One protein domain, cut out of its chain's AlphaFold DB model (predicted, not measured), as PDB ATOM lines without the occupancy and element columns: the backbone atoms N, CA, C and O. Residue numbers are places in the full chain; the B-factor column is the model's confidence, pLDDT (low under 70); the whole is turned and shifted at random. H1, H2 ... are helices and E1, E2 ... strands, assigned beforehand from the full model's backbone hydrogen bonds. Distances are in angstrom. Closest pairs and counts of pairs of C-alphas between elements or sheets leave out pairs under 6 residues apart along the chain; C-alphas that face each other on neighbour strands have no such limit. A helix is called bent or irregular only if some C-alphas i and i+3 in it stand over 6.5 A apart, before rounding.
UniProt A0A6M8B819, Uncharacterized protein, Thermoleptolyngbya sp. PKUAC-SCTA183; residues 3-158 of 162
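Overview. This is residues 3 to 158 of the 162 residues of an uncharacterized protein of Thermoleptolyngbya sp. PKUAC-SCTA183 (UniProt A0A6M8B819). Two long bent helices, H2 and H6, cross with their first arms, H2a and H6a, in the middle of an elongated helical body. Toward one end H2b, H3 and H5 pack crosswise on one another; toward the other, H1 packs on both first arms and on H6b, whose far end is one tip of the long axis, while a two-stranded antiparallel sheet, E1 - E2, sits beside H6a and the beginning of H2a. The printed part has 156 residues with six named helices and two named strands, in the order E1, H1, H2, H3, H4, E2, H5, H6, and the class is mostly helix. The whole is compact, with a radius of gyration of the C-alphas of 16.9 A, and spans 59 by 29 by 27 A.

Arrangement. Strand E1, residues 3 to 5, and strand E2, residues 102 to 105, are antiparallel neighbours at 142 degrees, with N 4 and O 103 at 2.8 A and N 103 and O 4 at 2.8 A, both within hydrogen-bond range. Helix H6, residues 129 to 158, is bent, with C-alphas 143 and 146 7.9 A apart; by its hydrogen bonds it was assigned as one helix, with arms H6a, residues 129 to 143, and H6b, residues 146 to 158, at a steep tilt of 67 degrees. The closest C-alphas of E1 and H6a are those of Ile 4 and Ser 134, 5.2 A apart. Helix H2, residues 25 to 54, is also bent, with C-alphas 39 and 42 7.7 A apart; by its hydrogen bonds it too was assigned as one helix, with arms H2a, residues 25 to 39, and H2b, residues 42 to 54, about perpendicular at 76 degrees. H2a touches H6a, about perpendicular at 76 degrees, closest at the C-alphas of Cys 32 and Leu 137, 5.7 A. Helix H5, residues 112 to 125, touches H2b, closest at the C-alphas of Tyr 44 and Leu 117, 5.9 A; at 71 degrees they are only just about perpendicular. Helix H3, residues 59 to 68, touches H5, about perpendicular at 82 degrees, closest at the C-alphas of Arg 67 and Val 116, 5.7 A. Helix H4, residues 88 to 91, touches H6a, closest at the C-alphas of Ile 89 and Met 136, 6.2 A. Helix H1, residues 8 to 21, touches H6b with its residues 17 to 21 alone, the same way at a steep tilt of 47 degrees, closest at the C-alphas of Glu 20 and Ile 153, 6.2 A. H6b is apart from H5, among others. Every O i to N i+4 pair is within hydrogen-bond range in H1, H2a, H2b, H3, H5 and H6a; in H6b 6 of 9 are, and H4 is too short for such a pair.

Along the chain. E1 begins at C-alpha 3, (264.050, 211.676, 217.899), and measures 7.0 A; E2 measures 10.1 A. H1 is 19.4 A long, H2a 21.2 A, H2b 18.5 A, H3 14.2 A and H5 19.9 A. H4 measures 6.4 A and is neither bent nor irregular, but only just. H6a is 21.1 A long and begins at C-alpha 129, (264.175, 221.470, 214.671). H6b, 16.7 A, ends at C-alpha 158, (235.451, 194.955, 211.947), and is irregular, with C-alphas 147 and 150 6.9 A apart.

Size, cuts and confidence. The two C-alphas farthest apart are those of Gln 78 and Ala 158, at 60.0 A. The outline is only just a rod. The link from H3 to H4, residues 69 to 87, is long. The printed part has no cut. The mean pLDDT of the printed part is 94.4, and no printed residue is under 70.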
ATOM      1  N   TYR A   3     265.096 211.694 216.879       93.12
ATOM      2  CA  TYR A   3     264.050 211.676 217.899       93.12
ATOM      3  C   TYR A   3     263.138 212.903 217.836       93.12
ATOM      4  O   TYR A   3     263.521 213.944 217.311       93.12
ATOM      5  N   ILE A   4     261.936 212.736 218.382       93.81
ATOM      6  CA  ILE A   4     260.944 213.775 218.665       93.81
ATOM      7  C   ILE A   4     260.575 213.725 220.150       93.81
ATOM      8  O   ILE A   4     260.914 212.765 220.849       93.81
ATOM      9  N   TYR A   5     259.847 214.734 220.608       95.06
ATOM     10  CA  TYR A   5     259.105 214.700 221.856       95.06
ATOM     11  C   TYR A   5     257.621 214.484 221.558       95.06
ATOM     12  O   TYR A   5     257.053 215.131 220.682       95.06
ATOM     13  N   ALA A   6     256.991 213.556 222.268       93.31
ATOM     14  CA  ALA A   6     255.554 213.321 222.189       93.31
ATOM     15  C   ALA A   6     255.028 212.976 223.582       93.31
ATOM     16  O   ALA A   6     255.670 212.219 224.317       93.31
ATOM     17  N   ASP A   7     253.869 213.528 223.936       91.31
ATOM     18  CA  ASP A   7     253.181 213.151 225.163       91.31
ATOM     19  C   ASP A   7     252.655 211.713 225.045       91.31
ATOM     20  O   ASP A   7     252.617 211.121 223.960       91.31
ATOM     21  N   ASN A   8     252.288 211.113 226.178       91.44
ATOM     22  CA  ASN A   8     251.826 209.726 226.180       91.44
ATOM     23  C   ASN A   8     250.579 209.519 225.300       91.44
ATOM     24  O   ASN A   8     250.623 208.604 224.478       91.44
ATOM     25  N   PRO A   9     249.540 210.380 225.345       92.62
ATOM     26  CA  PRO A   9     248.370 210.221 224.479       92.62
ATOM     27  C   PRO A   9     248.699 210.268 222.981       92.62
ATOM     28  O   PRO A   9     248.209 209.445 222.206       92.62
ATOM     29  N   THR A  10     249.549 211.201 222.540       93.19
ATOM     30  CA  THR A  10     249.967 211.276 221.132       93.19
ATOM     31  C   THR A  10     250.816 210.067 220.761       93.19
ATOM     32  O   THR A  10     250.660 209.505 219.678       93.19
ATOM     33  N   TRP A  11     251.704 209.632 221.657       92.31
ATOM     34  CA  TRP A  11     252.551 208.474 221.405       92.31
ATOM     35  C   TRP A  11     251.757 207.171 221.281       92.31
ATOM     36  O   TRP A  11     252.047 206.359 220.403       92.31
ATOM     37  N   GLU A  12     250.732 206.982 222.109       93.75
ATOM     38  CA  GLU A  12     249.818 205.843 222.017       93.75
ATOM     39  C   GLU A  12     249.076 205.828 220.679       93.75
ATOM     40  O   GLU A  12     249.033 204.788 220.023       93.75
ATOM     41  N   LYS A  13     248.594 206.986 220.208       94.50
ATOM     42  CA  LYS A  13     247.980 207.120 218.876       94.50
ATOM     43  C   LYS A  13     248.945 206.756 217.747       94.50
ATOM     44  O   LYS A  13     248.564 206.035 216.827       94.50
ATOM     45  N   ILE A  14     250.199 207.208 217.820       92.19
ATOM     46  CA  ILE A  14     251.234 206.844 216.839       92.19
ATOM     47  C   ILE A  14     251.467 205.336 216.832       92.19
ATOM     48  O   ILE A  14     251.482 204.730 215.764       92.19
ATOM     49  N   ARG A  15     251.659 204.732 218.010       92.62
ATOM     50  CA  ARG A  15     251.884 203.289 218.130       92.62
ATOM     51  C   ARG A  15     250.715 202.499 217.567       92.62
ATOM     52  O   ARG A  15     250.931 201.607 216.761       92.62
ATOM     53  N   LEU A  16     249.497 202.882 217.933       93.62
ATOM     54  CA  LEU A  16     248.296 202.225 217.450       93.62
ATOM     55  C   LEU A  16     248.173 202.323 215.924       93.62
ATOM     56  O   LEU A  16     247.869 201.332 215.272       93.62
ATOM     57  N   ALA A  17     248.472 203.486 215.337       92.19
ATOM     58  CA  ALA A  17     248.508 203.637 213.885       92.19
ATOM     59  C   ALA A  17     249.597 202.766 213.230       92.19
ATOM     60  O   ALA A  17     249.350 202.194 212.172       92.19
ATOM     61  N   CYS A  18     250.782 202.634 213.840       91.88
ATOM     62  CA  CYS A  18     251.815 201.720 213.342       91.88
ATOM     63  C   CYS A  18     251.334 200.264 213.351       91.88
ATOM     64  O   CYS A  18     251.462 199.567 212.344       91.88
ATOM     65  N   ASP A  19     250.787 199.830 214.486       91.94
ATOM     66  CA  ASP A  19     250.423 198.437 214.740       91.94
ATOM     67  C   ASP A  19     249.216 198.006 213.886       91.94
ATOM     68  O   ASP A  19     249.179 196.886 213.379       91.94
ATOM     69  N   GLU A  20     248.242 198.898 213.682       92.56
ATOM     70  CA  GLU A  20     246.987 198.561 212.998       92.56
ATOM     71  C   GLU A  20     247.009 198.851 211.495       92.56
ATOM     72  O   GLU A  20     246.458 198.062 210.731       92.56
ATOM     73  N   LEU A  21     247.665 199.934 211.058       89.56
ATOM     74  CA  LEU A  21     247.674 200.370 209.651       89.56
ATOM     75  C   LEU A  21     248.931 199.913 208.888       89.56
ATOM     76  O   LEU A  21     249.136 200.287 207.732       89.56
ATOM     77  N   GLY A  22     249.802 199.126 209.532       86.25
ATOM     78  CA  GLY A  22     251.016 198.574 208.919       86.25
ATOM     79  C   GLY A  22     252.095 199.619 208.619       86.25
ATOM     80  O   GLY A  22     252.942 199.418 207.747       86.25
ATOM     81  N   TRP A  23     252.064 200.764 209.300       88.19
ATOM     82  CA  TRP A  23     253.024 201.844 209.088       88.19
ATOM     83  C   TRP A  23     254.213 201.717 210.035       88.19
ATOM     84  O   TRP A  23     254.073 201.362 211.198       88.19
ATOM     85  N   ASN A  24     255.409 202.076 209.566       89.75
ATOM     86  CA  ASN A  24     256.532 202.308 210.475       89.75
ATOM     87  C   ASN A  24     256.556 203.771 210.950       89.75
ATOM     88  O   ASN A  24     256.030 204.674 210.290       89.75
ATOM     89  N   GLN A  25     257.222 204.022 212.079       89.81
ATOM     90  CA  GLN A  25     257.271 205.348 212.706       89.81
ATOM     91  C   GLN A  25     257.795 206.434 211.758       89.81
ATOM     92  O   GLN A  25     257.236 207.525 211.702       89.81
ATOM     93  N   SER A  26     258.828 206.143 210.962       90.44
ATOM     94  CA  SER A  26     259.377 207.099 209.991       90.44
ATOM     95  C   SER A  26     258.381 207.454 208.889       90.44
ATOM     96  O   SER A  26     258.319 208.610 208.468       90.44
ATOM     97  N   THR A  27     257.566 206.492 208.454       90.38
ATOM     98  CA  THR A  27     256.476 206.725 207.499       90.38
ATOM     99  C   THR A  27     255.423 207.635 208.112       90.38
ATOM    100  O   THR A  27     255.030 208.605 207.468       90.38
ATOM    101  N   ILE A  28     255.049 207.404 209.375       90.69
ATOM    102  CA  ILE A  28     254.126 208.284 210.100       90.69
ATOM    103  C   ILE A  28     254.676 209.701 210.185       90.69
ATOM    104  O   ILE A  28     253.984 210.630 209.778       90.69
ATOM    105  N   VAL A  29     255.916 209.888 210.648       92.19
ATOM    106  CA  VAL A  29     256.502 211.233 210.762       92.19
ATOM    107  C   VAL A  29     256.536 211.922 209.394       92.19
ATOM    108  O   VAL A  29     256.122 213.075 209.272       92.19
ATOM    109  N   LYS A  30     256.948 211.211 208.338       93.50
ATOM    110  CA  LYS A  30     256.963 211.746 206.970       93.50
ATOM    111  C   LYS A  30     255.564 212.154 206.491       93.50
ATOM    112  O   LYS A  30     255.436 213.214 205.878       93.50
ATOM    113  N   GLN A  31     254.542 211.336 206.735       91.94
ATOM    114  CA  GLN A  31     253.157 211.632 206.351       91.94
ATOM    115  C   GLN A  31     252.578 212.795 207.159       91.94
ATOM    116  O   GLN A  31     251.912 213.648 206.584       91.94
ATOM    117  N   CYS A  32     252.896 212.889 208.454       93.88
ATOM    118  CA  CYS A  32     252.493 214.017 209.295       93.88
ATOM    119  C   CYS A  32     253.042 215.333 208.744       93.88
ATOM    120  O   CYS A  32     252.290 216.284 208.571       93.88
ATOM    121  N   LEU A  33     254.335 215.383 208.404       95.56
ATOM    122  CA  LEU A  33     254.941 216.590 207.839       95.56
ATOM    123  C   LEU A  33     254.348 216.944 206.467       95.56
ATOM    124  O   LEU A  33     254.058 218.110 206.214       95.56
ATOM    125  N   HIS A  34     254.110 215.958 205.594       94.75
ATOM    126  CA  HIS A  34     253.444 216.211 204.310       94.75
ATOM    127  C   HIS A  34     252.010 216.717 204.490       94.75
ATOM    128  O   HIS A  34     251.623 217.679 203.833       94.75
ATOM    129  N   GLY A  35     251.223 216.084 205.362       94.31
ATOM    130  CA  GLY A  35     249.847 216.484 205.652       94.31
ATOM    131  C   GLY A  35     249.780 217.882 206.258       94.31
ATOM    132  O   GLY A  35     248.982 218.709 205.818       94.31
ATOM    133  N   PHE A  36     250.687 218.171 207.191       95.44
ATOM    134  CA  PHE A  36     250.840 219.488 207.788       95.44
ATOM    135  C   PHE A  36     251.148 220.551 206.725       95.44
ATOM    136  O   PHE A  36     250.379 221.495 206.577       95.44
ATOM    137  N   PHE A  37     252.200 220.383 205.915       96.12
ATOM    138  CA  PHE A  37     252.544 221.379 204.890       96.12
ATOM    139  C   PHE A  37     251.533 221.455 203.745       96.12
ATOM    140  O   PHE A  37     251.382 222.513 203.140       96.12
ATOM    141  N   ARG A  38     250.779 220.390 203.466       95.38
ATOM    142  CA  ARG A  38     249.672 220.455 202.503       95.38
ATOM    143  C   ARG A  38     248.569 221.411 202.962       95.38
ATOM    144  O   ARG A  38     247.971 222.077 202.125       95.38
ATOM    145  N   ARG A  39     248.279 221.453 204.263       94.38
ATOM    146  CA  ARG A  39     247.214 222.289 204.833       94.38
ATOM    147  C   ARG A  39     247.708 223.684 205.208       94.38
ATOM    148  O   ARG A  39     247.071 224.672 204.871       94.38
ATOM    149  N   ASP A  40     248.850 223.737 205.881       95.50
ATOM    150  CA  ASP A  40     249.355 224.916 206.582       95.50
ATOM    151  C   ASP A  40     250.621 225.499 205.911       95.50
ATOM    152  O   ASP A  40     251.143 226.527 206.335       95.50
ATOM    153  N   GLY A  41     251.131 224.877 204.838       96.38
ATOM    154  CA  GLY A  41     252.398 225.253 204.195       96.38
ATOM    155  C   GLY A  41     252.396 226.619 203.517       96.38
ATOM    156  O   GLY A  41     253.458 227.222 203.389       96.38
ATOM    157  N   ARG A  42     251.221 227.138 203.137       97.88
ATOM    158  CA  ARG A  42     251.094 228.482 202.555       97.88
ATOM    159  C   ARG A  42     251.627 229.560 203.498       97.88
ATOM    160  O   ARG A  42     252.387 230.408 203.054       97.88
ATOM    161  N   PHE A  43     251.295 229.472 204.787       98.06
ATOM    162  CA  PHE A  43     251.806 230.402 205.794       98.06
ATOM    163  C   PHE A  43     253.341 230.413 205.816       98.06
ATOM    164  O   PHE A  43     253.958 231.469 205.819       98.06
ATOM    165  N   TYR A  44     253.972 229.235 205.789       98.31
ATOM    166  CA  TYR A  44     255.433 229.131 205.823       98.31
ATOM    167  C   TYR A  44     256.088 229.581 204.516       98.31
ATOM    168  O   TYR A  44     257.192 230.109 204.552       98.31
ATOM    169  N   ALA A  45     255.423 229.413 203.373       98.31
ATOM    170  CA  ALA A  45     255.899 229.977 202.116       98.31
ATOM    171  C   ALA A  45     255.906 231.514 202.177       98.31
ATOM    172  O   ALA A  45     256.937 232.127 201.924       98.31
ATOM    173  N   GLU A  46     254.797 232.123 202.611       98.50
ATOM    174  CA  GLU A  46     254.668 233.579 202.777       98.50
ATOM    175  C   GLU A  46     255.664 234.119 203.824       98.50
ATOM    176  O   GLU A  46     256.338 235.122 203.593       98.50
ATOM    177  N   ALA A  47     255.851 233.415 204.944       98.44
ATOM    178  CA  ALA A  47     256.860 233.762 205.943       98.44
ATOM    179  C   ALA A  47     258.290 233.697 205.380       98.44
ATOM    180  O   ALA A  47     259.115 234.544 205.715       98.44
ATOM    181  N   GLY A  48     258.581 232.735 204.498       98.25
ATOM    182  CA  GLY A  48     259.868 232.640 203.805       98.25
ATOM    183  C   GLY A  48     260.130 233.831 202.884       98.25
ATOM    184  O   GLY A  48     261.249 234.335 202.849       98.25
ATOM    185  N   GLN A  49     259.101 234.338 202.200       98.44
ATOM    186  CA  GLN A  49     259.205 235.551 201.377       98.44
ATOM    187  C   GLN A  49     259.502 236.787 202.234       98.44
ATOM    188  O   GLN A  49     260.374 237.589 201.897       98.44
ATOM    189  N   ILE A  50     258.822 236.913 203.378       98.31
ATOM    190  CA  ILE A  50     259.067 237.984 204.352       98.31
ATOM    191  C   ILE A  50     260.499 237.896 204.906       98.31
ATOM    192  O   ILE A  50     261.179 238.920 205.005       98.31
ATOM    193  N   ASP A  51     260.976 236.690 205.237       98.25
ATOM    194  CA  ASP A  51     262.337 236.475 205.744       98.25
ATOM    195  C   ASP A  51     263.399 236.832 204.697       98.25
ATOM    196  O   ASP A  51     264.351 237.553 204.999       98.25
ATOM    197  N   ALA A  52     263.210 236.383 203.451       98.31
ATOM    198  CA  ALA A  52     264.093 236.693 202.332       98.31
ATOM    199  C   ALA A  52     264.193 238.209 202.107       98.31
ATOM    200  O   ALA A  52     265.296 238.762 202.077       98.31
ATOM    201  N   ALA A  53     263.050 238.898 202.049       98.19
ATOM    202  CA  ALA A  53     262.994 240.345 201.872       98.19
ATOM    203  C   ALA A  53     263.698 241.101 203.012       98.19
ATOM    204  O   ALA A  53     264.473 242.021 202.755       98.19
ATOM    205  N   ALA A  54     263.508 240.685 204.270       98.19
ATOM    206  CA  ALA A  54     264.155 241.307 205.431       98.19
ATOM    207  C   ALA A  54     265.691 241.150 205.445       98.19
ATOM    208  O   ALA A  54     266.399 241.913 206.113       98.19
ATOM    209  N   ARG A  55     266.210 240.166 204.708       98.12
ATOM    210  CA  ARG A  55     267.643 239.895 204.518       98.12
ATOM    211  C   ARG A  55     268.196 240.483 203.215       98.12
ATOM    212  O   ARG A  55     269.394 240.379 202.964       98.12
ATOM    213  N   GLY A  56     267.344 241.094 202.388       97.88
ATOM    214  CA  GLY A  56     267.709 241.580 201.057       97.88
ATOM    215  C   GLY A  56     268.066 240.465 200.073       97.88
ATOM    216  O   GLY A  56     268.901 240.675 199.198       97.88
ATOM    217  N   MET A  57     267.477 239.280 200.237       98.19
ATOM    218  CA  MET A  57     267.646 238.138 199.338       98.19
ATOM    219  C   MET A  57     266.460 238.040 198.378       98.19
ATOM    220  O   MET A  57     265.331 238.381 198.735       98.19
ATOM    221  N   THR A  58     266.699 237.526 197.171       98.12
ATOM    222  CA  THR A  58     265.602 237.071 196.307       98.12
ATOM    223  C   THR A  58     264.991 235.785 196.874       98.12
ATOM    224  O   THR A  58     265.647 235.050 197.618       98.12
ATOM    225  N   GLU A  59     263.738 235.483 196.520       97.25
ATOM    226  CA  GLU A  59     263.087 234.232 196.942       97.25
ATOM    227  C   GLU A  59     263.854 232.992 196.458       97.25
ATOM    228  O   GLU A  59     263.964 232.005 197.186       97.25
ATOM    229  N   GLU A  60     264.425 233.051 195.251       97.81
ATOM    230  CA  GLU A  60     265.202 231.958 194.663       97.81
ATOM    231  C   GLU A  60     266.516 231.728 195.418       97.81
ATOM    232  O   GLU A  60     266.795 230.599 195.825       97.81
ATOM    233  N   ASP A  61     267.286 232.789 195.683       98.06
ATOM    234  CA  ASP A  61     268.543 232.687 196.433       98.06
ATOM    235  C   ASP A  61     268.303 232.173 197.853       98.06
ATOM    236  O   ASP A  61     269.049 231.335 198.364       98.06
ATOM    237  N   TYR A  62     267.232 232.652 198.488       98.19
ATOM    238  CA  TYR A  62     266.824 232.214 199.815       98.19
ATOM    239  C   TYR A  62     266.449 230.728 199.821       98.19
ATOM    240  O   TYR A  62     266.926 229.963 200.664       98.19
ATOM    241  N   PHE A  63     265.653 230.293 198.840       98.06
ATOM    242  CA  PHE A  63     265.272 228.893 198.679       98.06
ATOM    243  C   PHE A  63     266.490 227.992 198.455       98.06
ATOM    244  O   PHE A  63     266.620 226.965 199.120       98.06
ATOM    245  N   VAL A  64     267.392 228.366 197.542       98.00
ATOM    246  CA  VAL A  64     268.614 227.601 197.246       98.00
ATOM    247  C   VAL A  64     269.520 227.536 198.473       98.00
ATOM    248  O   VAL A  64     270.010 226.455 198.807       98.00
ATOM    249  N   CYS A  65     269.686 228.650 199.192       97.88
ATOM    250  CA  CYS A  65     270.458 228.688 200.428       97.88
ATOM    251  C   CYS A  65     269.881 227.718 201.467       97.88
ATOM    252  O   CYS A  65     270.583 226.827 201.944       97.88
ATOM    253  N   LEU A  66     268.576 227.791 201.749       97.19
ATOM    254  CA  LEU A  66     267.941 226.875 202.695       97.19
ATOM    255  C   LEU A  66     267.926 225.420 202.216       97.19
ATOM    256  O   LEU A  66     267.968 224.510 203.043       97.19
ATOM    257  N   ARG A  67     267.854 225.153 200.914       97.44
ATOM    258  CA  ARG A  67     267.864 223.785 200.388       97.44
ATOM    259  C   ARG A  67     269.235 223.135 200.564       97.44
ATOM    260  O   ARG A  67     269.308 222.024 201.089       97.44
ATOM    261  N   ASP A  68     270.290 223.834 200.154       97.00
ATOM    262  CA  ASP A  68     271.619 223.246 199.957       97.00
ATOM    263  C   ASP A  68     272.595 223.541 201.101       97.00
ATOM    264  O   ASP A  68     273.609 222.855 201.234       97.00
ATOM    265  N   ARG A  69     272.304 224.552 201.925       95.12
ATOM    266  CA  ARG A  69     273.195 225.067 202.974       95.12
ATOM    267  C   ARG A  69     272.515 225.115 204.343       95.12
ATOM    268  O   ARG A  69     271.434 224.537 204.524       95.12
ATOM    269  N   THR A  70     273.147 225.725 205.345       89.75
ATOM    270  CA  THR A  70     272.570 225.848 206.692       89.75
ATOM    271  C   THR A  70     271.927 227.220 206.912       89.75
ATOM    272  O   THR A  70     272.012 228.108 206.070       89.75
ATOM    273  N   GLU A  71     271.192 227.387 208.015       90.44
ATOM    274  CA  GLU A  71     270.519 228.664 208.316       90.44
ATOM    275  C   GLU A  71     271.523 229.778 208.645       90.44
ATOM    276  O   GLU A  71     271.218 230.956 208.478       90.44
ATOM    277  N   GLU A  72     272.728 229.408 209.080       91.94
ATOM    278  CA  GLU A  72     273.841 230.318 209.353       91.94
ATOM    279  C   GLU A  72     274.422 230.950 208.074       91.94
ATOM    280  O   GLU A  72     275.048 232.003 208.158       91.94
ATOM    281  N   ASP A  73     274.179 230.350 206.902       95.50
ATOM    282  CA  ASP A  73     274.609 230.874 205.598       95.50
ATOM    283  C   ASP A  73     273.655 231.941 205.027       95.50
ATOM    284  O   ASP A  73     273.916 232.518 203.967       95.50
ATOM    285  N   LEU A  74     272.528 232.206 205.696       96.88
ATOM    286  CA  LEU A  74     271.613 233.276 205.308       96.88
ATOM    287  C   LEU A  74     272.245 234.650 205.553       96.88
ATOM    288  O   LEU A  74     272.882 234.881 206.582       96.88
ATOM    289  N   LEU A  75     271.981 235.602 204.651       97.50
ATOM    290  CA  LEU A  75     272.387 236.991 204.866       97.50
ATOM    291  C   LEU A  75     271.794 237.521 206.182       97.50
ATOM    292  O   LEU A  75     270.652 237.184 206.518       97.50
ATOM    293  N   PRO A  76     272.536 238.343 206.945       97.12
ATOM    294  CA  PRO A  76     272.010 238.942 208.162       97.12
ATOM    295  C   PRO A  76     270.809 239.840 207.846       97.12
ATOM    296  O   PRO A  76     270.689 240.397 206.756       97.12
ATOM    297  N   TYR A  77     269.918 240.005 208.823       98.00
ATOM    298  CA  TYR A  77     268.798 240.930 208.685       98.00
ATOM    299  C   TYR A  77     269.285 242.368 208.521       98.00
ATOM    300  O   TYR A  77     270.107 242.835 209.308       98.00
ATOM    301  N   GLN A  78     268.712 243.090 207.560       97.12
ATOM    302  CA  GLN A  78     269.067 244.487 207.310       97.12
ATOM    303  C   GLN A  78     268.475 245.428 208.368       97.12
ATOM    304  O   GLN A  78     269.139 246.363 208.800       97.12
ATOM    305  N   ASN A  79     267.242 245.153 208.813       94.94
ATOM    306  CA  ASN A  79     266.487 245.994 209.754       94.94
ATOM    307  C   ASN A  79     265.939 245.197 210.955       94.94
ATOM    308  O   ASN A  79     264.920 245.553 211.541       94.94
ATOM    309  N   GLY A  80     266.616 244.103 211.314       94.69
ATOM    310  CA  GLY A  80     266.171 243.182 212.361       94.69
ATOM    311  C   GLY A  80     265.208 242.097 211.867       94.69
ATOM    312  O   GLY A  80     264.769 242.090 210.717       94.69
ATOM    313  N   ARG A  81     264.925 241.132 212.750       95.12
ATOM    314  CA  ARG A  81     264.060 239.984 212.450       95.12
ATOM    315  C   ARG A  81     262.610 240.457 212.265       95.12
ATOM    316  O   ARG A  81     262.096 241.118 213.170       95.12
ATOM    317  N   PRO A  82     261.941 240.113 211.153       96.50
ATOM    318  CA  PRO A  82     260.564 240.528 210.923       96.50
ATOM    319  C   PRO A  82     259.587 239.769 211.831       96.50
ATOM    320  O   PRO A  82     259.893 238.702 212.370       96.50
ATOM    321  N   ALA A  83     258.381 240.314 211.978       95.75
ATOM    322  CA  ALA A  83     257.266 239.600 212.585       95.75
ATOM    323  C   ALA A  83     256.571 238.736 211.522       95.75
ATOM    324  O   ALA A  83     256.112 239.254 210.508       95.75
ATOM    325  N   PHE A  84     256.464 237.431 211.771       96.38
ATOM    326  CA  PHE A  84     255.838 236.478 210.842       96.38
ATOM    327  C   PHE A  84     254.338 236.257 211.097       96.38
ATOM    328  O   PHE A  84     253.678 235.560 210.332       96.38
ATOM    329  N   GLY A  85     253.788 236.839 212.167       94.69
ATOM    330  CA  GLY A  85     252.421 236.576 212.621       94.69
ATOM    331  C   GLY A  85     252.295 235.289 213.444       94.69
ATOM    332  O   GLY A  85     253.294 234.690 213.836       94.69
ATOM    333  N   ALA A  86     251.054 234.891 213.741       95.38
ATOM    334  CA  ALA A  86     250.759 233.680 214.506       95.38
ATOM    335  C   ALA A  86     250.918 232.436 213.621       95.38
ATOM    336  O   ALA A  86     250.186 232.268 212.642       95.38
ATOM    337  N   ALA A  87     251.858 231.559 213.968       95.94
ATOM    338  CA  ALA A  87     252.136 230.369 213.185       95.94
ATOM    339  C   ALA A  87     251.092 229.269 213.453       95.94
ATOM    340  O   ALA A  87     250.651 229.086 214.588       95.94
ATOM    341  N   PRO A  88     250.737 228.436 212.457       95.06
ATOM    342  CA  PRO A  88     249.798 227.326 212.655       95.06
ATOM    343  C   PRO A  88     250.196 226.351 213.780       95.06
ATOM    344  O   PRO A  88     249.333 225.769 214.451       95.06
ATOM    345  N   ILE A  89     251.503 226.179 214.014       95.00
ATOM    346  CA  ILE A  89     252.043 225.365 215.116       95.00
ATOM    347  C   ILE A  89     251.856 225.994 216.504       95.00
ATOM    348  O   ILE A  89     251.922 225.259 217.487       95.00
ATOM    349  N   ASP A  90     251.568 227.295 216.627       94.50
ATOM    350  CA  ASP A  90     251.397 228.002 217.916       94.50
ATOM    351  C   ASP A  90     250.193 227.513 218.712       94.50
ATOM    352  O   ASP A  90     250.138 227.640 219.932       94.50
ATOM    353  N   THR A  91     249.276 226.819 218.043       92.75
ATOM    354  CA  THR A  91     248.172 226.102 218.688       92.75
ATOM    355  C   THR A  91     248.610 224.860 219.478       92.75
ATOM    356  O   THR A  91     247.766 224.214 220.099       92.75
ATOM    357  N   ILE A  92     249.891 224.479 219.428       94.88
ATOM    358  CA  ILE A  92     250.486 223.373 220.184       94.88
ATOM    359  C   ILE A  92     251.618 223.912 221.048       94.88
ATOM    360  O   ILE A  92     252.578 224.474 220.524       94.88
ATOM    361  N   ALA A  93     251.550 223.678 222.357       92.00
ATOM    362  CA  ALA A  93     252.652 223.978 223.262       92.00
ATOM    363  C   ALA A  93     253.857 223.058 222.995       92.00
ATOM    364  O   ALA A  93     253.697 221.880 222.671       92.00
ATOM    365  N   ALA A  94     255.072 223.585 223.152       90.69
ATOM    366  CA  ALA A  94     256.276 222.762 223.118       90.69
ATOM    367  C   ALA A  94     256.275 221.757 224.280       90.69
ATOM    368  O   ALA A  94     255.882 222.086 225.400       90.69
ATOM    369  N   ILE A  95     256.746 220.537 224.020       89.94
ATOM    370  CA  ILE A  95     256.913 219.531 225.070       89.94
ATOM    371  C   ILE A  95     258.265 219.758 225.738       89.94
ATOM    372  O   ILE A  95     259.278 219.943 225.059       89.94
ATOM    373  N   ALA A  96     258.287 219.723 227.071       89.31
ATOM    374  CA  ALA A  96     259.524 219.824 227.834       89.31
ATOM    375  C   ALA A  96     260.544 218.769 227.357       89.31
ATOM    376  O   ALA A  96     260.149 217.635 227.073       89.31
ATOM    377  N   PRO A  97     261.845 219.102 227.266       89.94
ATOM    378  CA  PRO A  97     262.875 218.200 226.753       89.94
ATOM    379  C   PRO A  97     263.248 217.088 227.755       89.94
ATOM    380  O   PRO A  97     264.415 216.876 228.071       89.94
ATOM    381  N   ASP A  98     262.249 216.362 228.249       91.56
ATOM    382  CA  ASP A  98     262.369 215.269 229.203       91.56
ATOM    383  C   ASP A  98     262.624 213.940 228.459       91.56
ATOM    384  O   ASP A  98     261.891 213.611 227.511       91.56
ATOM    385  N   PRO A  99     263.634 213.142 228.861       91.25
ATOM    386  CA  PRO A  99     263.832 211.785 228.354       91.25
ATOM    387  C   PRO A  99     262.566 210.914 228.364       91.25
ATOM    388  O   PRO A  99     262.398 210.094 227.459       91.25
ATOM    389  N   ALA A 100     261.647 211.121 229.311       91.44
ATOM    390  CA  ALA A 100     260.374 210.410 229.408       91.44
ATOM    391  C   ALA A 100     259.444 210.648 228.208       91.44
ATOM    392  O   ALA A 100     258.642 209.770 227.879       91.44
ATOM    393  N   PHE A 101     259.578 211.774 227.498       92.50
ATOM    394  CA  PHE A 101     258.809 212.096 226.284       92.50
ATOM    395  C   PHE A 101     259.604 211.900 224.995       92.50
ATOM    396  O   PHE A 101     259.065 212.061 223.901       92.50
ATOM    397  N   ARG A 102     260.885 211.531 225.093       93.88
ATOM    398  CA  ARG A 102     261.743 211.312 223.930       93.88
ATOM    399  C   ARG A 102     261.337 210.035 223.200       93.88
ATOM    400  O   ARG A 102     261.281 208.958 223.796       93.88
ATOM    401  N   ARG A 103     261.087 210.137 221.897       91.88
ATOM    402  CA  ARG A 103     260.690 209.020 221.029       91.88
ATOM    403  C   ARG A 103     261.562 208.987 219.790       91.88
ATOM    404  O   ARG A 103     261.701 209.989 219.096       91.88
ATOM    405  N   THR A 104     262.190 207.851 219.532       90.38
ATOM    406  CA  THR A 104     263.155 207.708 218.439       90.38
ATOM    407  C   THR A 104     262.487 207.261 217.150       90.38
ATOM    408  O   THR A 104     261.514 206.519 217.192       90.38
ATOM    409  N   TYR A 105     263.045 207.665 216.012       86.56
ATOM    410  CA  TYR A 105     262.627 207.216 214.686       86.56
ATOM    411  C   TYR A 105     263.835 207.170 213.733       86.56
ATOM    412  O   TYR A 105     264.888 207.772 213.993       86.56
ATOM    413  N   HIS A 106     263.712 206.438 212.623       88.19
ATOM    414  CA  HIS A 106     264.734 206.434 211.571       88.19
ATOM    415  C   HIS A 106     264.655 207.702 210.721       88.19
ATOM    416  O   HIS A 106     263.639 208.395 210.702       88.19
ATOM    417  N   THR A 107     265.716 207.998 209.978       86.19
ATOM    418  CA  THR A 107     265.770 209.143 209.064       86.19
ATOM    419  C   THR A 107     264.584 209.171 208.100       86.19
ATOM    420  O   THR A 107     264.153 208.140 207.591       86.19
ATOM    421  N   ILE A 108     264.063 210.374 207.855       89.12
ATOM    422  CA  ILE A 108     262.993 210.625 206.890       89.12
ATOM    423  C   ILE A 108     263.536 211.446 205.723       89.12
ATOM    424  O   ILE A 108     264.365 212.331 205.916       89.12
ATOM    425  N   GLY A 109     263.050 211.155 204.518       89.81
ATOM    426  CA  GLY A 109     263.266 211.992 203.340       89.81
ATOM    427  C   GLY A 109     262.071 212.914 203.101       89.81
ATOM    428  O   GLY A 109     260.921 212.467 203.176       89.81
ATOM    429  N   LEU A 110     262.346 214.176 202.779       93.06
ATOM    430  CA  LEU A 110     261.365 215.181 202.363       93.06
ATOM    431  C   LEU A 110     261.687 215.659 200.943       93.06
ATOM    432  O   LEU A 110     262.829 215.556 200.497       93.06
ATOM    433  N   SER A 111     260.686 216.183 200.233       95.19
ATOM    434  CA  SER A 111     260.954 216.960 199.019       95.19
ATOM    435  C   SER A 111     261.763 218.209 199.377       95.19
ATOM    436  O   SER A 111     261.664 218.703 200.501       95.19
ATOM    437  N   ALA A 112     262.521 218.751 198.419       96.31
ATOM    438  CA  ALA A 112     263.280 219.986 198.626       96.31
ATOM    439  C   ALA A 112     262.386 221.119 199.156       96.31
ATOM    440  O   ALA A 112     262.746 221.794 200.112       96.31
ATOM    441  N   TYR A 113     261.179 221.252 198.601       96.75
ATOM    442  CA  TYR A 113     260.214 222.253 199.039       96.75
ATOM    443  C   TYR A 113     259.779 222.063 200.499       96.75
ATOM    444  O   TYR A 113     259.910 222.984 201.297       96.75
ATOM    445  N   ASN A 114     259.349 220.860 200.896       97.19
ATOM    446  CA  ASN A 114     258.934 220.608 202.284       97.19
ATOM    447  C   ASN A 114     260.101 220.697 203.270       97.19
ATOM    448  O   ASN A 114     259.906 221.060 204.427       97.19
ATOM    449  N   TYR A 115     261.312 220.369 202.826       96.44
ATOM    450  CA  TYR A 115     262.513 220.551 203.625       96.44
ATOM    451  C   TYR A 115     262.810 222.037 203.875       96.44
ATOM    452  O   TYR A 115     263.068 222.421 205.015       96.44
ATOM    453  N   VAL A 116     262.695 222.879 202.843       97.88
ATOM    454  CA  VAL A 116     262.832 224.336 202.975       97.88
ATOM    455  C   VAL A 116     261.734 224.904 203.874       97.88
ATOM    456  O   VAL A 116     262.050 225.627 204.814       97.88
ATOM    457  N   LEU A 117     260.468 224.512 203.683       98.00
ATOM    458  CA  LEU A 117     259.375 224.941 204.566       98.00
ATOM    459  C   LEU A 117     259.605 224.540 206.026       98.00
ATOM    460  O   LEU A 117     259.255 225.291 206.930       98.00
ATOM    461  N   LEU A 118     260.212 223.379 206.273       97.19
ATOM    462  CA  LEU A 118     260.555 222.942 207.622       97.19
ATOM    463  C   LEU A 118     261.647 223.817 208.261       97.19
ATOM    464  O   LEU A 118     261.542 224.145 209.443       97.19
ATOM    465  N   LYS A 119     262.654 224.248 207.492       97.44
ATOM    466  CA  LYS A 119     263.642 225.237 207.959       97.44
ATOM    467  C   LYS A 119     263.008 226.599 208.214       97.44
ATOM    468  O   LYS A 119     263.244 227.181 209.266       97.44
ATOM    469  N   VAL A 120     262.131 227.068 207.325       98.00
ATOM    470  CA  VAL A 120     261.378 228.310 207.562       98.00
ATOM    471  C   VAL A 120     260.516 228.188 208.817       98.00
ATOM    472  O   VAL A 120     260.507 229.096 209.637       98.00
ATOM    473  N   ALA A 121     259.856 227.052 209.043       97.62
ATOM    474  CA  ALA A 121     259.091 226.830 210.264       97.62
ATOM    475  C   ALA A 121     259.958 226.923 211.526       97.62
ATOM    476  O   ALA A 121     259.521 227.512 212.511       97.62
ATOM    477  N   ARG A 122     261.196 226.412 211.487       96.81
ATOM    478  CA  ARG A 122     262.178 226.611 212.562       96.81
ATOM    479  C   ARG A 122     262.576 228.078 212.724       96.81
ATOM    480  O   ARG A 122     262.625 228.546 213.857       96.81
ATOM    481  N   ILE A 123     262.820 228.799 211.631       96.94
ATOM    482  CA  ILE A 123     263.143 230.234 211.666       96.94
ATOM    483  C   ILE A 123     261.992 231.038 212.266       96.94
ATOM    484  O   ILE A 123     262.243 231.926 213.074       96.94
ATOM    485  N   VAL A 124     260.742 230.735 211.911       96.94
ATOM    486  CA  VAL A 124     259.549 231.391 212.466       96.94
ATOM    487  C   VAL A 124     259.410 231.077 213.954       96.94
ATOM    488  O   VAL A 124     259.253 231.991 214.759       96.94
ATOM    489  N   ASP A 125     259.542 229.806 214.328       95.19
ATOM    490  CA  ASP A 125     259.393 229.352 215.708       95.19
ATOM    491  C   ASP A 125     260.497 229.879 216.641       95.19
ATOM    492  O   ASP A 125     260.259 230.201 217.801       95.19
ATOM    493  N   GLY A 126     261.733 229.964 216.144       91.69
ATOM    494  CA  GLY A 126     262.922 230.260 216.950       91.69
ATOM    495  C   GLY A 126     263.373 229.106 217.860       91.69
ATOM    496  O   GLY A 126     264.341 229.261 218.603       91.69
ATOM    497  N   GLY A 127     262.693 227.957 217.812       90.12
ATOM    498  CA  GLY A 127     263.022 226.754 218.568       90.12
ATOM    499  C   GLY A 127     264.028 225.827 217.877       90.12
ATOM    500  O   GLY A 127     264.666 226.147 216.870       90.12
ATOM    501  N   SER A 128     264.177 224.620 218.427       93.88
ATOM    502  CA  SER A 128     264.969 223.566 217.789       93.88
ATOM    503  C   SER A 128     264.149 222.823 216.732       93.88
ATOM    504  O   SER A 128     262.937 222.657 216.869       93.88
ATOM    505  N   MET A 129     264.821 222.284 215.710       93.94
ATOM    506  CA  MET A 129     264.175 221.470 214.671       93.94
ATOM    507  C   MET A 129     263.356 220.310 215.263       93.94
ATOM    508  O   MET A 129     262.256 220.006 214.808       93.94
ATOM    509  N   VAL A 130     263.873 219.687 216.327       95.12
ATOM    510  CA  VAL A 130     263.186 218.607 217.043       95.12
ATOM    511  C   VAL A 130     261.858 219.092 217.621       95.12
ATOM    512  O   VAL A 130     260.852 218.402 217.467       95.12
ATOM    513  N   GLN A 131     261.823 220.269 218.251       95.12
ATOM    514  CA  GLN A 131     260.596 220.821 218.835       95.12
ATOM    515  C   GLN A 131     259.561 221.181 217.768       95.12
ATOM    516  O   GLN A 131     258.385 220.859 217.924       95.12
ATOM    517  N   VAL A 132     260.002 221.752 216.648       95.94
ATOM    518  CA  VAL A 132     259.126 222.077 215.513       95.94
ATOM    519  C   VAL A 132     258.456 220.816 214.967       95.94
ATOM    520  O   VAL A 132     257.230 220.752 214.887       95.94
ATOM    521  N   ILE A 133     259.240 219.772 214.671       95.69
ATOM    522  CA  ILE A 133     258.711 218.492 214.172       95.69
ATOM    523  C   ILE A 133     257.770 217.856 215.202       95.69
ATOM    524  O   ILE A 133     256.708 217.353 214.838       95.69
ATOM    525  N   SER A 134     258.133 217.901 216.487       95.81
ATOM    526  CA  SER A 134     257.314 217.372 217.586       95.81
ATOM    527  C   SER A 134     255.932 218.025 217.615       95.81
ATOM    528  O   SER A 134     254.913 217.336 217.590       95.81
ATOM    529  N   ARG A 135     255.882 219.361 217.571       96.19
ATOM    530  CA  ARG A 135     254.632 220.134 217.580       96.19
ATOM    531  C   ARG A 135     253.798 219.909 216.323       96.19
ATOM    532  O   ARG A 135     252.585 219.741 216.430       96.19
ATOM    533  N   MET A 136     254.429 219.842 215.148       96.19
ATOM    534  CA  MET A 136     253.742 219.509 213.892       96.19
ATOM    535  C   MET A 136     253.097 218.124 213.951       96.19
ATOM    536  O   MET A 136     251.962 217.953 213.509       96.19
ATOM    537  N   LEU A 137     253.791 217.142 214.530       95.00
ATOM    538  CA  LEU A 137     253.273 215.789 214.670       95.00
ATOM    539  C   LEU A 137     252.085 215.727 215.641       95.00
ATOM    540  O   LEU A 137     251.057 215.141 215.304       95.00
ATOM    541  N   ILE A 138     252.182 216.377 216.804       95.12
ATOM    542  CA  ILE A 138     251.073 216.443 217.767       95.12
ATOM    543  C   ILE A 138     249.868 217.138 217.131       95.12
ATOM    544  O   ILE A 138     248.755 216.623 217.209       95.12
ATOM    545  N   LYS A 139     250.082 218.268 216.440       95.19
ATOM    546  CA  LYS A 139     249.019 218.960 215.699       95.19
ATOM    547  C   LYS A 139     248.361 218.039 214.681       95.19
ATOM    548  O   LYS A 139     247.139 217.974 214.620       95.19
ATOM    549  N   HIS A 140     249.158 217.318 213.894       94.38
ATOM    550  CA  HIS A 140     248.640 216.410 212.877       94.38
ATOM    551  C   HIS A 140     247.739 215.337 213.489       94.38
ATOM    552  O   HIS A 140     246.624 215.145 213.010       94.38
ATOM    553  N   PHE A 141     248.167 214.680 214.568       93.69
ATOM    554  CA  PHE A 141     247.332 213.684 215.239       93.69
ATOM    555  C   PHE A 141     246.113 214.302 215.920       93.69
ATOM    556  O   PHE A 141     245.028 213.739 215.823       93.69
ATOM    557  N   ARG A 142     246.243 215.468 216.559       93.62
ATOM    558  CA  ARG A 142     245.098 216.169 217.152       93.62
ATOM    559  C   ARG A 142     244.029 216.483 216.106       93.62
ATOM    560  O   ARG A 142     242.856 216.260 216.363       93.62
ATOM    561  N   ASP A 143     244.439 216.975 214.943       93.00
ATOM    562  CA  ASP A 143     243.514 217.467 213.925       93.00
ATOM    563  C   ASP A 143     242.928 216.335 213.053       93.00
ATOM    564  O   ASP A 143     241.883 216.525 212.439       93.00
ATOM    565  N   ASN A 144     243.597 215.177 212.951       93.69
ATOM    566  CA  ASN A 144     243.224 214.120 211.999       93.69
ATOM    567  C   ASN A 144     242.823 212.784 212.638       93.69
ATOM    568  O   ASN A 144     242.350 211.913 211.911       93.69
ATOM    569  N   TRP A 145     243.034 212.569 213.942       95.00
ATOM    570  CA  TRP A 145     242.830 211.252 214.557       95.00
ATOM    571  C   TRP A 145     241.416 210.711 214.332       95.00
ATOM    572  O   TRP A 145     241.263 209.663 213.706       95.00
ATOM    573  N   ASP A 146     240.403 211.457 214.769       96.00
ATOM    574  CA  ASP A 146     239.008 211.002 214.744       96.00
ATOM    575  C   ASP A 146     238.429 210.954 213.323       96.00
ATOM    576  O   ASP A 146     237.584 210.119 213.023       96.00
ATOM    577  N   ALA A 147     238.906 211.821 212.426       94.44
ATOM    578  CA  ALA A 147     238.394 211.916 211.060       94.44
ATOM    579  C   ALA A 147     239.072 210.949 210.074       94.44
ATOM    580  O   ALA A 147     238.448 210.536 209.100       94.44
ATOM    581  N   SER A 148     240.344 210.604 210.304       92.00
ATOM    582  CA  SER A 148     241.162 209.884 209.318       92.00
ATOM    583  C   SER A 148     241.696 208.553 209.836       92.00
ATOM    584  O   SER A 148     241.641 207.565 209.110       92.00
ATOM    585  N   TYR A 149     242.235 208.506 211.056       94.00
ATOM    586  CA  TYR A 149     242.938 207.323 211.565       94.00
ATOM    587  C   TYR A 149     241.979 206.332 212.217       94.00
ATOM    588  O   TYR A 149     241.964 205.156 211.858       94.00
ATOM    589  N   LEU A 150     241.165 206.815 213.158       95.88
ATOM    590  CA  LEU A 150     240.258 205.983 213.937       95.88
ATOM    591  C   LEU A 150     239.257 205.211 213.053       95.88
ATOM    592  O   LEU A 150     239.177 203.996 213.223       95.88
ATOM    593  N   PRO A 151     238.600 205.821 212.042       95.75
ATOM    594  CA  PRO A 151     237.644 205.095 211.205       95.75
ATOM    595  C   PRO A 151     238.282 203.970 210.381       95.75
ATOM    596  O   PRO A 151     237.660 202.930 210.174       95.75
ATOM    597  N   GLN A 152     239.528 204.151 209.921       94.06
ATOM    598  CA  GLN A 152     240.264 203.102 209.202       94.06
ATOM    599  C   GLN A 152     240.575 201.925 210.129       94.06
ATOM    600  O   GLN A 152     240.282 200.783 209.788       94.06
ATOM    601  N   ILE A 153     241.081 202.209 211.334       94.50
ATOM    602  CA  ILE A 153     241.388 201.187 212.345       94.50
ATOM    603  C   ILE A 153     240.125 200.409 212.735       94.50
ATOM    604  O   ILE A 153     240.142 199.181 212.809       94.50
ATOM    605  N   GLU A 154     239.018 201.108 212.985       95.25
ATOM    606  CA  GLU A 154     237.739 200.484 213.331       95.25
ATOM    607  C   GLU A 154     237.208 199.611 212.192       95.25
ATOM    608  O   GLU A 154     236.740 198.496 212.435       95.25
ATOM    609  N   ARG A 155     237.329 200.078 210.943       93.69
ATOM    610  CA  ARG A 155     236.919 199.310 209.767       93.69
ATOM    611  C   ARG A 155     237.757 198.047 209.591       93.69
ATOM    612  O   ARG A 155     237.181 196.981 209.384       93.69
ATOM    613  N   ASP A 156     239.076 198.148 209.717       91.44
ATOM    614  CA  ASP A 156     239.979 197.001 209.603       91.44
ATOM    615  C   ASP A 156     239.697 195.967 210.695       91.44
ATOM    616  O   ASP A 156     239.604 194.773 210.415       91.44
ATOM    617  N   ARG A 157     239.467 196.413 211.937       92.50
ATOM    618  CA  ARG A 157     239.079 195.530 213.049       92.50
ATOM    619  C   ARG A 157     237.746 194.831 212.806       92.50
ATOM    620  O   ARG A 157     237.644 193.638 213.078       92.50
ATOM    621  N   ALA A 158     236.749 195.540 212.276       90.81
ATOM    622  CA  ALA A 158     235.451 194.955 211.947       90.81
ATOM    623  C   ALA A 158     235.538 193.912 210.816       90.81
ATOM    624  O   ALA A 158     234.755 192.967 210.797       90.81
TER     625      ALA A 158